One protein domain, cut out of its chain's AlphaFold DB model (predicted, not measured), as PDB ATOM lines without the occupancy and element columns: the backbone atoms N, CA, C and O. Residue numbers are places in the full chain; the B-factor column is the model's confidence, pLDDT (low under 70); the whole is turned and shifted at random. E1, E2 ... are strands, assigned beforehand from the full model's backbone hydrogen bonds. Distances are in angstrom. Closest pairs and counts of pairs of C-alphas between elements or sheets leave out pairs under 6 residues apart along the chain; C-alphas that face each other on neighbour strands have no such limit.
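This is residues 2 to 80 of the 244 residues of an uncharacterized protein of Campylobacter jejuni (UniProt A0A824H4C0). What shape do these atoms make? One long, twisted sheet forms a bent strip, with E3, E4 and E5 side by side along it and E1 running on into E2 along one edge. The link from E4 to E5 lies at one end of the strip. What is it made of? The 79 printed residues have five named strands, E1 to E5 along the chain, no named helix, and the class all strand; the branched sheet is antiparallel in its neighbour pairs. It is a loose rod with a radius of gyration of the C-alphas of 15.4 A and spans of 46 by 22 by 20 A.

Where are the longer strands? E4, residues 39 to 57, is 36.7 A long, E3, residues 21 to 36, 38.9 A, and E5, residues 67 to 78, 27.7 A, ending at C-alpha 78 (-13.991, -13.951, -40.093). Where are the shorter ones? E1, residues 4 to 8, begins at C-alpha 4 (-11.373, -11.695, -25.436), and E2 is residues 11 to 16.

What lies beside E3? E1 and E2 lie on one side of it, with N 6 and O 33 at 2.8 A and N 13 and O 26 at 2.8 A, and E4 on the other side, with N 34 and O 41 at 2.8 A. How does E5 join? E5 is antiparallel to E4, with N 49 and O 70 at 2.9 A, within hydrogen-bond range. Which strands follow as a meander? E2, E3, E4 and E5 do, each the antiparallel neighbour of the one before, in three hairpins. Where do strands bend? E3 bends by 68 degrees at residue 24, E4 by 112 degrees at residue 54 and E5 by 85 degrees at residue 75; E1 runs on into E2 at 53 degrees.

How far does it reach? The C-alphas of Lys 18 and Tyr 38, the two farthest apart, are 48.0 A apart. Is it continuous and confident? The printed part has no cut and no long link; residues 2 to 3 are under pLDDT 70.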
ATOM      1  N   GLY A   2      -7.071  -5.138 -25.338       64.62
ATOM      2  CA  GLY A   2      -8.521  -5.394 -25.364       64.62
ATOM      3  C   GLY A   2      -9.004  -6.381 -26.429       64.62
ATOM      4  O   GLY A   2      -9.471  -5.951 -27.475       64.62
ATOM      5  N   GLY A   3      -8.909  -7.683 -26.165       68.00
ATOM      6  CA  GLY A   3      -9.528  -8.731 -26.977       68.00
ATOM      7  C   GLY A   3      -9.786  -9.956 -26.110       68.00
ATOM      8  O   GLY A   3      -8.886 -10.374 -25.383       68.00
ATOM      9  N   ASP A   4     -11.002 -10.492 -26.174       81.56
ATOM     10  CA  ASP A   4     -11.373 -11.695 -25.436       81.56
ATOM     11  C   ASP A   4     -11.253 -12.898 -26.368       81.56
ATOM     12  O   ASP A   4     -11.870 -12.936 -27.436       81.56
ATOM     13  N   THR A   5     -10.449 -13.879 -25.957       89.06
ATOM     14  CA  THR A   5     -10.331 -15.171 -26.636       89.06
ATOM     15  C   THR A   5     -10.926 -16.250 -25.746       89.06
ATOM     16  O   THR A   5     -10.486 -16.443 -24.613       89.06
ATOM     17  N   ILE A   6     -11.891 -16.990 -26.277       91.12
ATOM     18  CA  ILE A   6     -12.481 -18.167 -25.645       91.12
ATOM     19  C   ILE A   6     -12.151 -19.376 -26.515       91.12
ATOM     20  O   ILE A   6     -12.489 -19.406 -27.697       91.12
ATOM     21  N   ILE A   7     -11.505 -20.372 -25.914       92.50
ATOM     22  CA  ILE A   7     -11.240 -21.676 -26.527       92.50
ATOM     23  C   ILE A   7     -11.887 -22.727 -25.630       92.50
ATOM     24  O   ILE A   7     -11.498 -22.867 -24.471       92.50
ATOM     25  N   ASN A   8     -12.861 -23.458 -26.165       93.38
ATOM     26  CA  ASN A   8     -13.599 -24.500 -25.455       93.38
ATOM     27  C   ASN A   8     -13.409 -25.858 -26.137       93.38
ATOM     28  O   ASN A   8     -13.249 -25.927 -27.356       93.38
ATOM     29  N   GLY A   9     -13.432 -26.930 -25.337       91.56
ATOM     30  CA  GLY A   9     -13.399 -28.308 -25.843       91.56
ATOM     31  C   GLY A   9     -12.114 -28.702 -26.566       91.56
ATOM     32  O   GLY A   9     -12.114 -29.647 -27.341       91.56
ATOM     33  N   GLY A  10     -11.027 -27.953 -26.368       93.31
ATOM     34  CA  GLY A  10      -9.787 -28.163 -27.102       93.31
ATOM     35  C   GLY A  10      -9.071 -29.447 -26.693       93.31
ATOM     36  O   GLY A  10      -8.724 -29.599 -25.521       93.31
ATOM     37  N   TYR A  11      -8.769 -30.323 -27.648       95.06
ATOM     38  CA  TYR A  11      -7.815 -31.410 -27.442       95.06
ATOM     39  C   TYR A  11      -6.904 -31.610 -28.653       95.06
ATOM     40  O   TYR A  11      -7.263 -31.333 -29.797       95.06
ATOM     41  N   ILE A  12      -5.695 -32.093 -28.371       94.12
ATOM     42  CA  ILE A  12      -4.691 -32.455 -29.368       94.12
ATOM     43  C   ILE A  12      -4.162 -33.838 -29.000       94.12
ATOM     44  O   ILE A  12      -3.717 -34.055 -27.873       94.12
ATOM     45  N   GLU A  13      -4.196 -34.763 -29.948       95.06
ATOM     46  CA  GLU A  13      -3.702 -36.129 -29.798       95.06
ATOM     47  C   GLU A  13      -2.646 -36.418 -30.863       95.06
ATOM     48  O   GLU A  13      -2.807 -36.047 -32.024       95.06
ATOM     49  N   ALA A  14      -1.581 -37.121 -30.481       93.56
ATOM     50  CA  ALA A  14      -0.576 -37.622 -31.410       93.56
ATOM     51  C   ALA A  14      -0.307 -39.105 -31.131       93.56
ATOM     52  O   ALA A  14       0.048 -39.474 -30.009       93.56
ATOM     53  N   LEU A  15      -0.451 -39.969 -32.141       95.00
ATOM     54  CA  LEU A  15      -0.014 -41.362 -32.045       95.00
ATOM     55  C   LEU A  15       1.466 -41.438 -32.382       95.00
ATOM     56  O   LEU A  15       1.877 -41.132 -33.501       95.00
ATOM     57  N   ILE A  16       2.244 -41.928 -31.427       94.06
ATOM     58  CA  ILE A  16       3.692 -42.050 -31.541       94.06
ATOM     59  C   ILE A  16       4.069 -43.536 -31.568       94.06
ATOM     60  O   ILE A  16       3.442 -44.367 -30.906       94.06
ATOM     61  N   ASN A  17       5.070 -43.901 -32.367       92.31
ATOM     62  CA  ASN A  17       5.588 -45.266 -32.424       92.31
ATOM     63  C   ASN A  17       6.728 -45.503 -31.406       92.31
ATOM     64  O   ASN A  17       7.148 -44.609 -30.677       92.31
ATOM     65  N   LYS A  18       7.269 -46.728 -31.368       93.00
ATOM     66  CA  LYS A  18       8.370 -47.096 -30.454       93.00
ATOM     67  C   LYS A  18       9.676 -46.305 -30.664       93.00
ATOM     68  O   LYS A  18      10.524 -46.327 -29.782       93.00
ATOM     69  N   ASN A  19       9.838 -45.652 -31.816       92.25
ATOM     70  CA  ASN A  19      10.995 -44.833 -32.180       92.25
ATOM     71  C   ASN A  19      10.765 -43.336 -31.900       92.25
ATOM     72  O   ASN A  19      11.566 -42.521 -32.339       92.25
ATOM     73  N   LEU A  20       9.686 -42.969 -31.195       90.44
ATOM     74  CA  LEU A  20       9.281 -41.578 -30.950       90.44
ATOM     75  C   LEU A  20       8.876 -40.797 -32.216       90.44
ATOM     76  O   LEU A  20       8.852 -39.568 -32.213       90.44
ATOM     77  N   GLU A  21       8.484 -41.506 -33.277       94.25
ATOM     78  CA  GLU A  21       7.986 -40.901 -34.515       94.25
ATOM     79  C   GLU A  21       6.457 -40.799 -34.491       94.25
ATOM     80  O   GLU A  21       5.753 -41.752 -34.130       94.25
ATOM     81  N   ILE A  22       5.941 -39.654 -34.919       93.75
ATOM     82  CA  ILE A  22       4.520 -39.340 -35.019       93.75
ATOM     83  C   ILE A  22       3.943 -40.004 -36.273       93.75
ATOM     84  O   ILE A  22       4.430 -39.805 -37.383       93.75
ATOM     85  N   LYS A  23       2.869 -40.777 -36.099       95.44
ATOM     86  CA  LYS A  23       2.102 -41.411 -37.184       95.44
ATOM     87  C   LYS A  23       0.849 -40.638 -37.556       95.44
ATOM     88  O   LYS A  23       0.475 -40.597 -38.725       95.44
ATOM     89  N   ASN A  24       0.181 -40.062 -36.563       95.38
ATOM     90  CA  ASN A  24      -0.983 -39.226 -36.789       95.38
ATOM     91  C   ASN A  24      -1.045 -38.078 -35.780       95.38
ATOM     92  O   ASN A  24      -0.449 -38.150 -34.702       95.38
ATOM     93  N   ILE A  25      -1.783 -37.039 -36.149       96.00
ATOM     94  CA  ILE A  25      -2.173 -35.936 -35.277       96.00
ATOM     95  C   ILE A  25      -3.675 -35.740 -35.428       96.00
ATOM     96  O   ILE A  25      -4.198 -35.777 -36.543       96.00
ATOM     97  N   LYS A  26      -4.363 -35.522 -34.312       97.06
ATOM     98  CA  LYS A  26      -5.753 -35.080 -34.274       97.06
ATOM     99  C   LYS A  26      -5.846 -33.813 -33.446       97.06
ATOM    100  O   LYS A  26      -5.241 -33.730 -32.381       97.06
ATOM    101  N   ILE A  27      -6.585 -32.834 -33.938       96.81
ATOM    102  CA  ILE A  27      -6.858 -31.577 -33.251       96.81
ATOM    103  C   ILE A  27      -8.360 -31.359 -33.305       96.81
ATOM    104  O   ILE A  27      -8.968 -31.468 -34.370       96.81
ATOM    105  N   HIS A  28      -8.942 -31.022 -32.167       97.88
ATOM    106  CA  HIS A  28     -10.348 -30.693 -32.069       97.88
ATOM    107  C   HIS A  28     -10.556 -29.467 -31.187       97.88
ATOM    108  O   HIS A  28      -9.866 -29.305 -30.181       97.88
ATOM    109  N   PHE A  29     -11.523 -28.632 -31.561       97.31
ATOM    110  CA  PHE A  29     -12.046 -27.558 -30.725       97.31
ATOM    111  C   PHE A  29     -13.561 -27.447 -30.920       97.31
ATOM    112  O   PHE A  29     -14.011 -27.199 -32.041       97.31
ATOM    113  N   ASP A  30     -14.331 -27.523 -29.832       97.31
ATOM    114  CA  ASP A  30     -15.776 -27.245 -29.854       97.31
ATOM    115  C   ASP A  30     -16.037 -25.811 -30.332       97.31
ATOM    116  O   ASP A  30     -16.918 -25.539 -31.148       97.31
ATOM    117  N   MET A  31     -15.255 -24.860 -29.817       96.81
ATOM    118  CA  MET A  31     -15.388 -23.457 -30.185       96.81
ATOM    119  C   MET A  31     -14.085 -22.696 -29.968       96.81
ATOM    120  O   MET A  31     -13.490 -22.753 -28.892       96.81
ATOM    121  N   ILE A  32     -13.709 -21.900 -30.964       96.06
ATOM    122  CA  ILE A  32     -12.742 -20.813 -30.844       96.06
ATOM    123  C   ILE A  32     -13.488 -19.525 -31.168       96.06
ATOM    124  O   ILE A  32     -14.019 -19.368 -32.264       96.06
ATOM    125  N   ASN A  33     -13.543 -18.600 -30.220       94.94
ATOM    126  CA  ASN A  33     -14.160 -17.296 -30.406       94.94
ATOM    127  C   ASN A  33     -13.167 -16.220 -29.982       94.94
ATOM    128  O   ASN A  33     -12.681 -16.230 -28.854       94.94
ATOM    129  N   PHE A  34     -12.869 -15.310 -30.892       93.19
ATOM    130  CA  PHE A  34     -12.039 -14.148 -30.661       93.19
ATOM    131  C   PHE A  34     -12.765 -12.906 -31.163       93.19
ATOM    132  O   PHE A  34     -13.280 -12.870 -32.284       93.19
ATOM    133  N   SER A  35     -12.783 -11.863 -30.344       88.00
ATOM    134  CA  SER A  35     -13.360 -10.578 -30.723       88.00
ATOM    135  C   SER A  35     -12.501  -9.441 -30.185       88.00
ATOM    136  O   SER A  35     -12.258  -9.357 -28.977       88.00
ATOM    137  N   GLN A  36     -12.073  -8.551 -31.078       86.44
ATOM    138  CA  GLN A  36     -11.333  -7.341 -30.736       86.44
ATOM    139  C   GLN A  36     -11.600  -6.228 -31.756       86.44
ATOM    140  O   GLN A  36     -11.291  -6.379 -32.932       86.44
ATOM    141  N   PHE A  37     -12.090  -5.076 -31.286       84.00
ATOM    142  CA  PHE A  37     -12.419  -3.895 -32.100       84.00
ATOM    143  C   PHE A  37     -13.266  -4.228 -33.341       84.00
ATOM    144  O   PHE A  37     -14.480  -4.385 -33.232       84.00
ATOM    145  N   TYR A  38     -12.620  -4.322 -34.503       79.25
ATOM    146  CA  TYR A  38     -13.226  -4.580 -35.808       79.25
ATOM    147  C   TYR A  38     -13.022  -6.019 -36.285       79.25
ATOM    148  O   TYR A  38     -13.540  -6.379 -37.336       79.25
ATOM    149  N   THR A  39     -12.274  -6.824 -35.528       86.38
ATOM    150  CA  THR A  39     -11.977  -8.209 -35.869       86.38
ATOM    151  C   THR A  39     -12.867  -9.152 -35.081       86.38
ATOM    152  O   THR A  39     -12.890  -9.129 -33.846       86.38
ATOM    153  N   LYS A  40     -13.577 -10.015 -35.800       92.81
ATOM    154  CA  LYS A  40     -14.396 -11.080 -35.228       92.81
ATOM    155  C   LYS A  40     -13.992 -12.399 -35.856       92.81
ATOM    156  O   LYS A  40     -14.172 -12.598 -37.047       92.81
ATOM    157  N   PHE A  41     -13.520 -13.328 -35.046       95.81
ATOM    158  CA  PHE A  41     -13.237 -14.685 -35.476       95.81
ATOM    159  C   PHE A  41     -14.061 -15.660 -34.646       95.81
ATOM    160  O   PHE A  41     -13.981 -15.665 -33.421       95.81
ATOM    161  N   VAL A  42     -14.858 -16.493 -35.304       96.88
ATOM    162  CA  VAL A  42     -15.588 -17.582 -34.651       96.88
ATOM    163  C   VAL A  42     -15.396 -18.834 -35.481       96.88
ATOM    164  O   VAL A  42     -15.677 -18.817 -36.672       96.88
ATOM    165  N   LEU A  43     -14.963 -19.917 -34.852       97.88
ATOM    166  CA  LEU A  43     -14.845 -21.239 -35.449       97.88
ATOM    167  C   LEU A  43     -15.519 -22.248 -34.521       97.88
ATOM    168  O   LEU A  43     -15.217 -22.274 -33.329       97.88
ATOM    169  N   GLN A  44     -16.435 -23.054 -35.049       98.00
ATOM    170  CA  GLN A  44     -17.182 -24.051 -34.278       98.00
ATOM    171  C   GLN A  44     -16.918 -25.460 -34.795       98.00
ATOM    172  O   GLN A  44     -16.902 -25.686 -36.007       98.00
ATOM    173  N   ASN A  45     -16.764 -26.392 -33.856       97.69
ATOM    174  CA  ASN A  45     -16.593 -27.822 -34.088       97.69
ATOM    175  C   ASN A  45     -15.470 -28.131 -35.085       97.69
ATOM    176  O   ASN A  45     -15.647 -28.917 -36.014       97.69
ATOM    177  N   LEU A  46     -14.308 -27.492 -34.910       98.38
ATOM    178  CA  LEU A  46     -13.141 -27.794 -35.729       98.38
ATOM    179  C   LEU A  46     -12.689 -29.219 -35.433       98.38
ATOM    180  O   LEU A  46     -12.382 -29.542 -34.291       98.38
ATOM    181  N   ASN A  47     -12.551 -30.022 -36.476       98.25
ATOM    182  CA  ASN A  47     -11.827 -31.280 -36.446       98.25
ATOM    183  C   ASN A  47     -10.749 -31.242 -37.519       98.25
ATOM    184  O   ASN A  47     -11.025 -30.978 -38.691       98.25
ATOM    185  N   TYR A  48      -9.527 -31.551 -37.123       97.88
ATOM    186  CA  TYR A  48      -8.401 -31.733 -38.017       97.88
ATOM    187  C   TYR A  48      -7.737 -33.070 -37.716       97.88
ATOM    188  O   TYR A  48      -7.422 -33.372 -36.568       97.88
ATOM    189  N   GLU A  49      -7.500 -33.860 -38.754       97.81
ATOM    190  CA  GLU A  49      -6.721 -35.089 -38.672       97.81
ATOM    191  C   GLU A  49      -5.620 -35.065 -39.728       97.81
ATOM    192  O   GLU A  49      -5.859 -34.703 -40.879       97.81
ATOM    193  N   GLN A  50      -4.421 -35.496 -39.353       97.19
ATOM    194  CA  GLN A  50      -3.296 -35.694 -40.256       97.19
ATOM    195  C   GLN A  50      -2.730 -37.092 -40.052       97.19
ATOM    196  O   GLN A  50      -2.383 -37.473 -38.936       97.19
ATOM    197  N   PHE A  51      -2.627 -37.852 -41.135       96.75
ATOM    198  CA  PHE A  51      -1.972 -39.150 -41.188       96.75
ATOM    199  C   PHE A  51      -0.716 -39.029 -42.048       96.75
ATOM    200  O   PHE A  51      -0.812 -38.698 -43.230       96.75
ATOM    201  N   PHE A  52       0.454 -39.283 -41.468       95.56
ATOM    202  CA  PHE A  52       1.713 -39.200 -42.203       95.56
ATOM    203  C   PHE A  52       1.949 -40.480 -43.000       95.56
ATOM    204  O   PHE A  52       1.840 -41.582 -42.458       95.56
ATOM    205  N   ASN A  53       2.306 -40.340 -44.280       92.19
ATOM    206  CA  ASN A  53       2.619 -41.491 -45.131       92.19
ATOM    207  C   ASN A  53       3.844 -42.243 -44.590       92.19
ATOM    208  O   ASN A  53       3.871 -43.474 -44.578       92.19
ATOM    209  N   ASN A  54       4.822 -41.485 -44.087       91.81
ATOM    210  CA  ASN A  54       5.977 -41.976 -43.347       91.81
ATOM    211  C   ASN A  54       5.985 -41.326 -41.954       91.81
ATOM    212  O   ASN A  54       5.798 -40.114 -41.876       91.81
ATOM    213  N   PRO A  55       6.186 -42.085 -40.860       91.44
ATOM    214  CA  PRO A  55       6.262 -41.505 -39.522       91.44
ATOM    215  C   PRO A  55       7.323 -40.400 -39.439       91.44
ATOM    216  O   PRO A  55       8.429 -40.573 -39.946       91.44
ATOM    217  N   VAL A  56       6.990 -39.285 -38.791       91.25
ATOM    218  CA  VAL A  56       7.849 -38.090 -38.725       91.25
ATOM    219  C   VAL A  56       8.439 -37.953 -37.329       91.25
ATOM    220  O   VAL A  56       7.736 -38.127 -36.333       91.25
ATOM    221  N   GLN A  57       9.725 -37.626 -37.227       88.94
ATOM    222  CA  GLN A  57      10.350 -37.347 -35.937       88.94
ATOM    223  C   GLN A  57       9.694 -36.130 -35.278       88.94
ATOM    224  O   GLN A  57       9.411 -35.132 -35.934       88.94
ATOM    225  N   PHE A  58       9.462 -36.184 -33.963       81.94
ATOM    226  CA  PHE A  58       8.748 -35.109 -33.257       81.94
ATOM    227  C   PHE A  58       9.389 -33.721 -33.456       81.94
ATOM    228  O   PHE A  58       8.682 -32.726 -33.588       81.94
ATOM    229  N   TYR A  59      10.722 -33.650 -33.520       80.94
ATOM    230  CA  TYR A  59      11.470 -32.403 -33.722       80.94
ATOM    231  C   TYR A  59      11.515 -31.926 -35.190       80.94
ATOM    232  O   TYR A  59      11.956 -30.810 -35.449       80.94
ATOM    233  N   GLU A  60      11.044 -32.744 -36.134       80.88
ATOM    234  CA  GLU A  60      10.907 -32.439 -37.569       80.88
ATOM    235  C   GLU A  60       9.442 -32.223 -37.976       80.88
ATOM    236  O   GLU A  60       9.131 -32.102 -39.162       80.88
ATOM    237  N   LEU A  61       8.522 -32.181 -37.004       79.94
ATOM    238  CA  LEU A  61       7.100 -32.051 -37.275       79.94
ATOM    239  C   LEU A  61       6.806 -30.784 -38.092       79.94
ATOM    240  O   LEU A  61       6.978 -29.657 -37.626       79.94
ATOM    241  N   ASN A  62       6.277 -30.990 -39.295       79.44
ATOM    242  CA  ASN A  62       5.814 -29.946 -40.189       79.44
ATOM    243  C   ASN A  62       4.401 -30.297 -40.678       79.44
ATOM    244  O   ASN A  62       4.140 -31.416 -41.117       79.44
ATOM    245  N   LEU A  63       3.482 -29.324 -40.654       78.44
ATOM    246  CA  LEU A  63       2.135 -29.492 -41.218       78.44
ATOM    247  C   LEU A  63       2.173 -29.825 -42.715       78.44
ATOM    248  O   LEU A  63       1.204 -30.353 -43.248       78.44
ATOM    249  N   PHE A  64       3.285 -29.546 -43.388       85.06
ATOM    250  CA  PHE A  64       3.491 -29.870 -44.788       85.06
ATOM    251  C   PHE A  64       4.221 -31.186 -45.044       85.06
ATOM    252  O   PHE A  64       4.492 -31.465 -46.203       85.06
ATOM    253  N   SER A  65       4.544 -32.000 -44.035       89.25
ATOM    254  CA  SER A  65       5.130 -33.324 -44.283       89.25
ATOM    255  C   SER A  65       4.200 -34.198 -45.132       89.25
ATOM    256  O   SER A  65       2.976 -34.037 -45.102       89.25
ATOM    257  N   ASP A  66       4.787 -35.140 -45.875       92.94
ATOM    258  CA  ASP A  66       4.054 -36.049 -46.762       92.94
ATOM    259  C   ASP A  66       2.945 -36.807 -46.006       92.94
ATOM    260  O   ASP A  66       3.206 -37.582 -45.077       92.94
ATOM    261  N   SER A  67       1.686 -36.510 -46.333       96.12
ATOM    262  CA  SER A  67       0.544 -36.885 -45.496       96.12
ATOM    263  C   SER A  67      -0.813 -36.779 -46.188       96.12
ATOM    264  O   SER A  67      -0.997 -36.114 -47.208       96.12
ATOM    265  N   GLN A  68      -1.801 -37.418 -45.568       97.75
ATOM    266  CA  GLN A  68      -3.220 -37.199 -45.808       97.75
ATOM    267  C   GLN A  68      -3.804 -36.378 -44.670       97.75
ATOM    268  O   GLN A  68      -3.629 -36.719 -43.502       97.75
ATOM    269  N   GLN A  69      -4.523 -35.314 -45.003       97.81
ATOM    270  CA  GLN A  69      -5.169 -34.438 -44.037       97.81
ATOM    271  C   GLN A  69      -6.674 -34.417 -44.255       97.81
ATOM    272  O   GLN A  69      -7.157 -34.484 -45.386       97.81
ATOM    273  N   GLN A  70      -7.419 -34.281 -43.170       98.31
ATOM    274  CA  GLN A  70      -8.841 -33.986 -43.193       98.31
ATOM    275  C   GLN A  70      -9.099 -32.803 -42.278       98.31
ATOM    276  O   GLN A  70      -8.582 -32.758 -41.167       98.31
ATOM    277  N   ILE A  71      -9.899 -31.856 -42.743       98.06
ATOM    278  CA  ILE A  71     -10.362 -30.731 -41.938       98.06
ATOM    279  C   ILE A  71     -11.861 -30.583 -42.129       98.06
ATOM    280  O   ILE A  71     -12.373 -30.672 -43.244       98.06
ATOM    281  N   ASN A  72     -12.574 -30.374 -41.035       98.50
ATOM    282  CA  ASN A  72     -13.966 -29.978 -41.070       98.50
ATOM    283  C   ASN A  72     -14.297 -29.039 -39.923       98.50
ATOM    284  O   ASN A  72     -13.628 -29.047 -38.894       98.50
ATOM    285  N   PHE A  73     -15.308 -28.214 -40.138       98.56
ATOM    286  CA  PHE A  73     -15.894 -27.362 -39.118       98.56
ATOM    287  C   PHE A  73     -17.337 -27.061 -39.494       98.56
ATOM    288  O   PHE A  73     -17.675 -27.038 -40.679       98.56
ATOM    289  N   ASP A  74     -18.167 -26.775 -38.499       98.25
ATOM    290  CA  ASP A  74     -19.592 -26.514 -38.717       98.25
ATOM    291  C   ASP A  74     -19.864 -25.049 -39.041       98.25
ATOM    292  O   ASP A  74     -20.825 -24.725 -39.733       98.25
ATOM    293  N   TYR A  75     -19.016 -24.139 -38.564       98.06
ATOM    294  CA  TYR A  75     -19.222 -22.712 -38.765       98.06
ATOM    295  C   TYR A  75     -17.916 -21.938 -38.649       98.06
ATOM    296  O   TYR A  75     -17.171 -22.120 -37.685       98.06
ATOM    297  N   LEU A  76     -17.668 -21.046 -39.607       97.94
ATOM    298  CA  LEU A  76     -16.580 -20.075 -39.568       97.94
ATOM    299  C   LEU A  76     -17.132 -18.675 -39.837       97.94
ATOM    300  O   LEU A  76     -17.853 -18.459 -40.810       97.94
ATOM    301  N   VAL A  77     -16.728 -17.718 -39.009       97.12
ATOM    302  CA  VAL A  77     -16.847 -16.283 -39.265       97.12
ATOM    303  C   VAL A  77     -15.473 -15.663 -39.146       97.12
ATOM    304  O   VAL A  77     -14.791 -15.866 -38.143       97.12
ATOM    305  N   LEU A  78     -15.108 -14.879 -40.153       94.50
ATOM    306  CA  LEU A  78     -13.991 -13.951 -40.093       94.50
ATOM    307  C   LEU A  78     -14.491 -12.586 -40.558       94.50
ATOM    308  O   LEU A  78     -14.735 -12.360 -41.744       94.50
ATOM    309  N   ASP A  79     -14.659 -11.696 -39.595       92.81
ATOM    310  CA  ASP A  79     -15.245 -10.373 -39.725       92.81
ATOM    311  C   ASP A  79     -16.655 -10.459 -40.319       92.81
ATOM    312  O   ASP A  79     -17.575 -10.960 -39.668       92.81
ATOM    313  N   ASN A  80     -16.818 -10.005 -41.559       92.25
ATOM    314  CA  ASN A  80     -18.082 -10.045 -42.291       92.25
ATOM    315  C   ASN A  80     -18.194 -11.252 -43.237       92.25
ATOM    316  O   ASN A  80     -19.200 -11.386 -43.929       92.25
TER     317      ASN A  80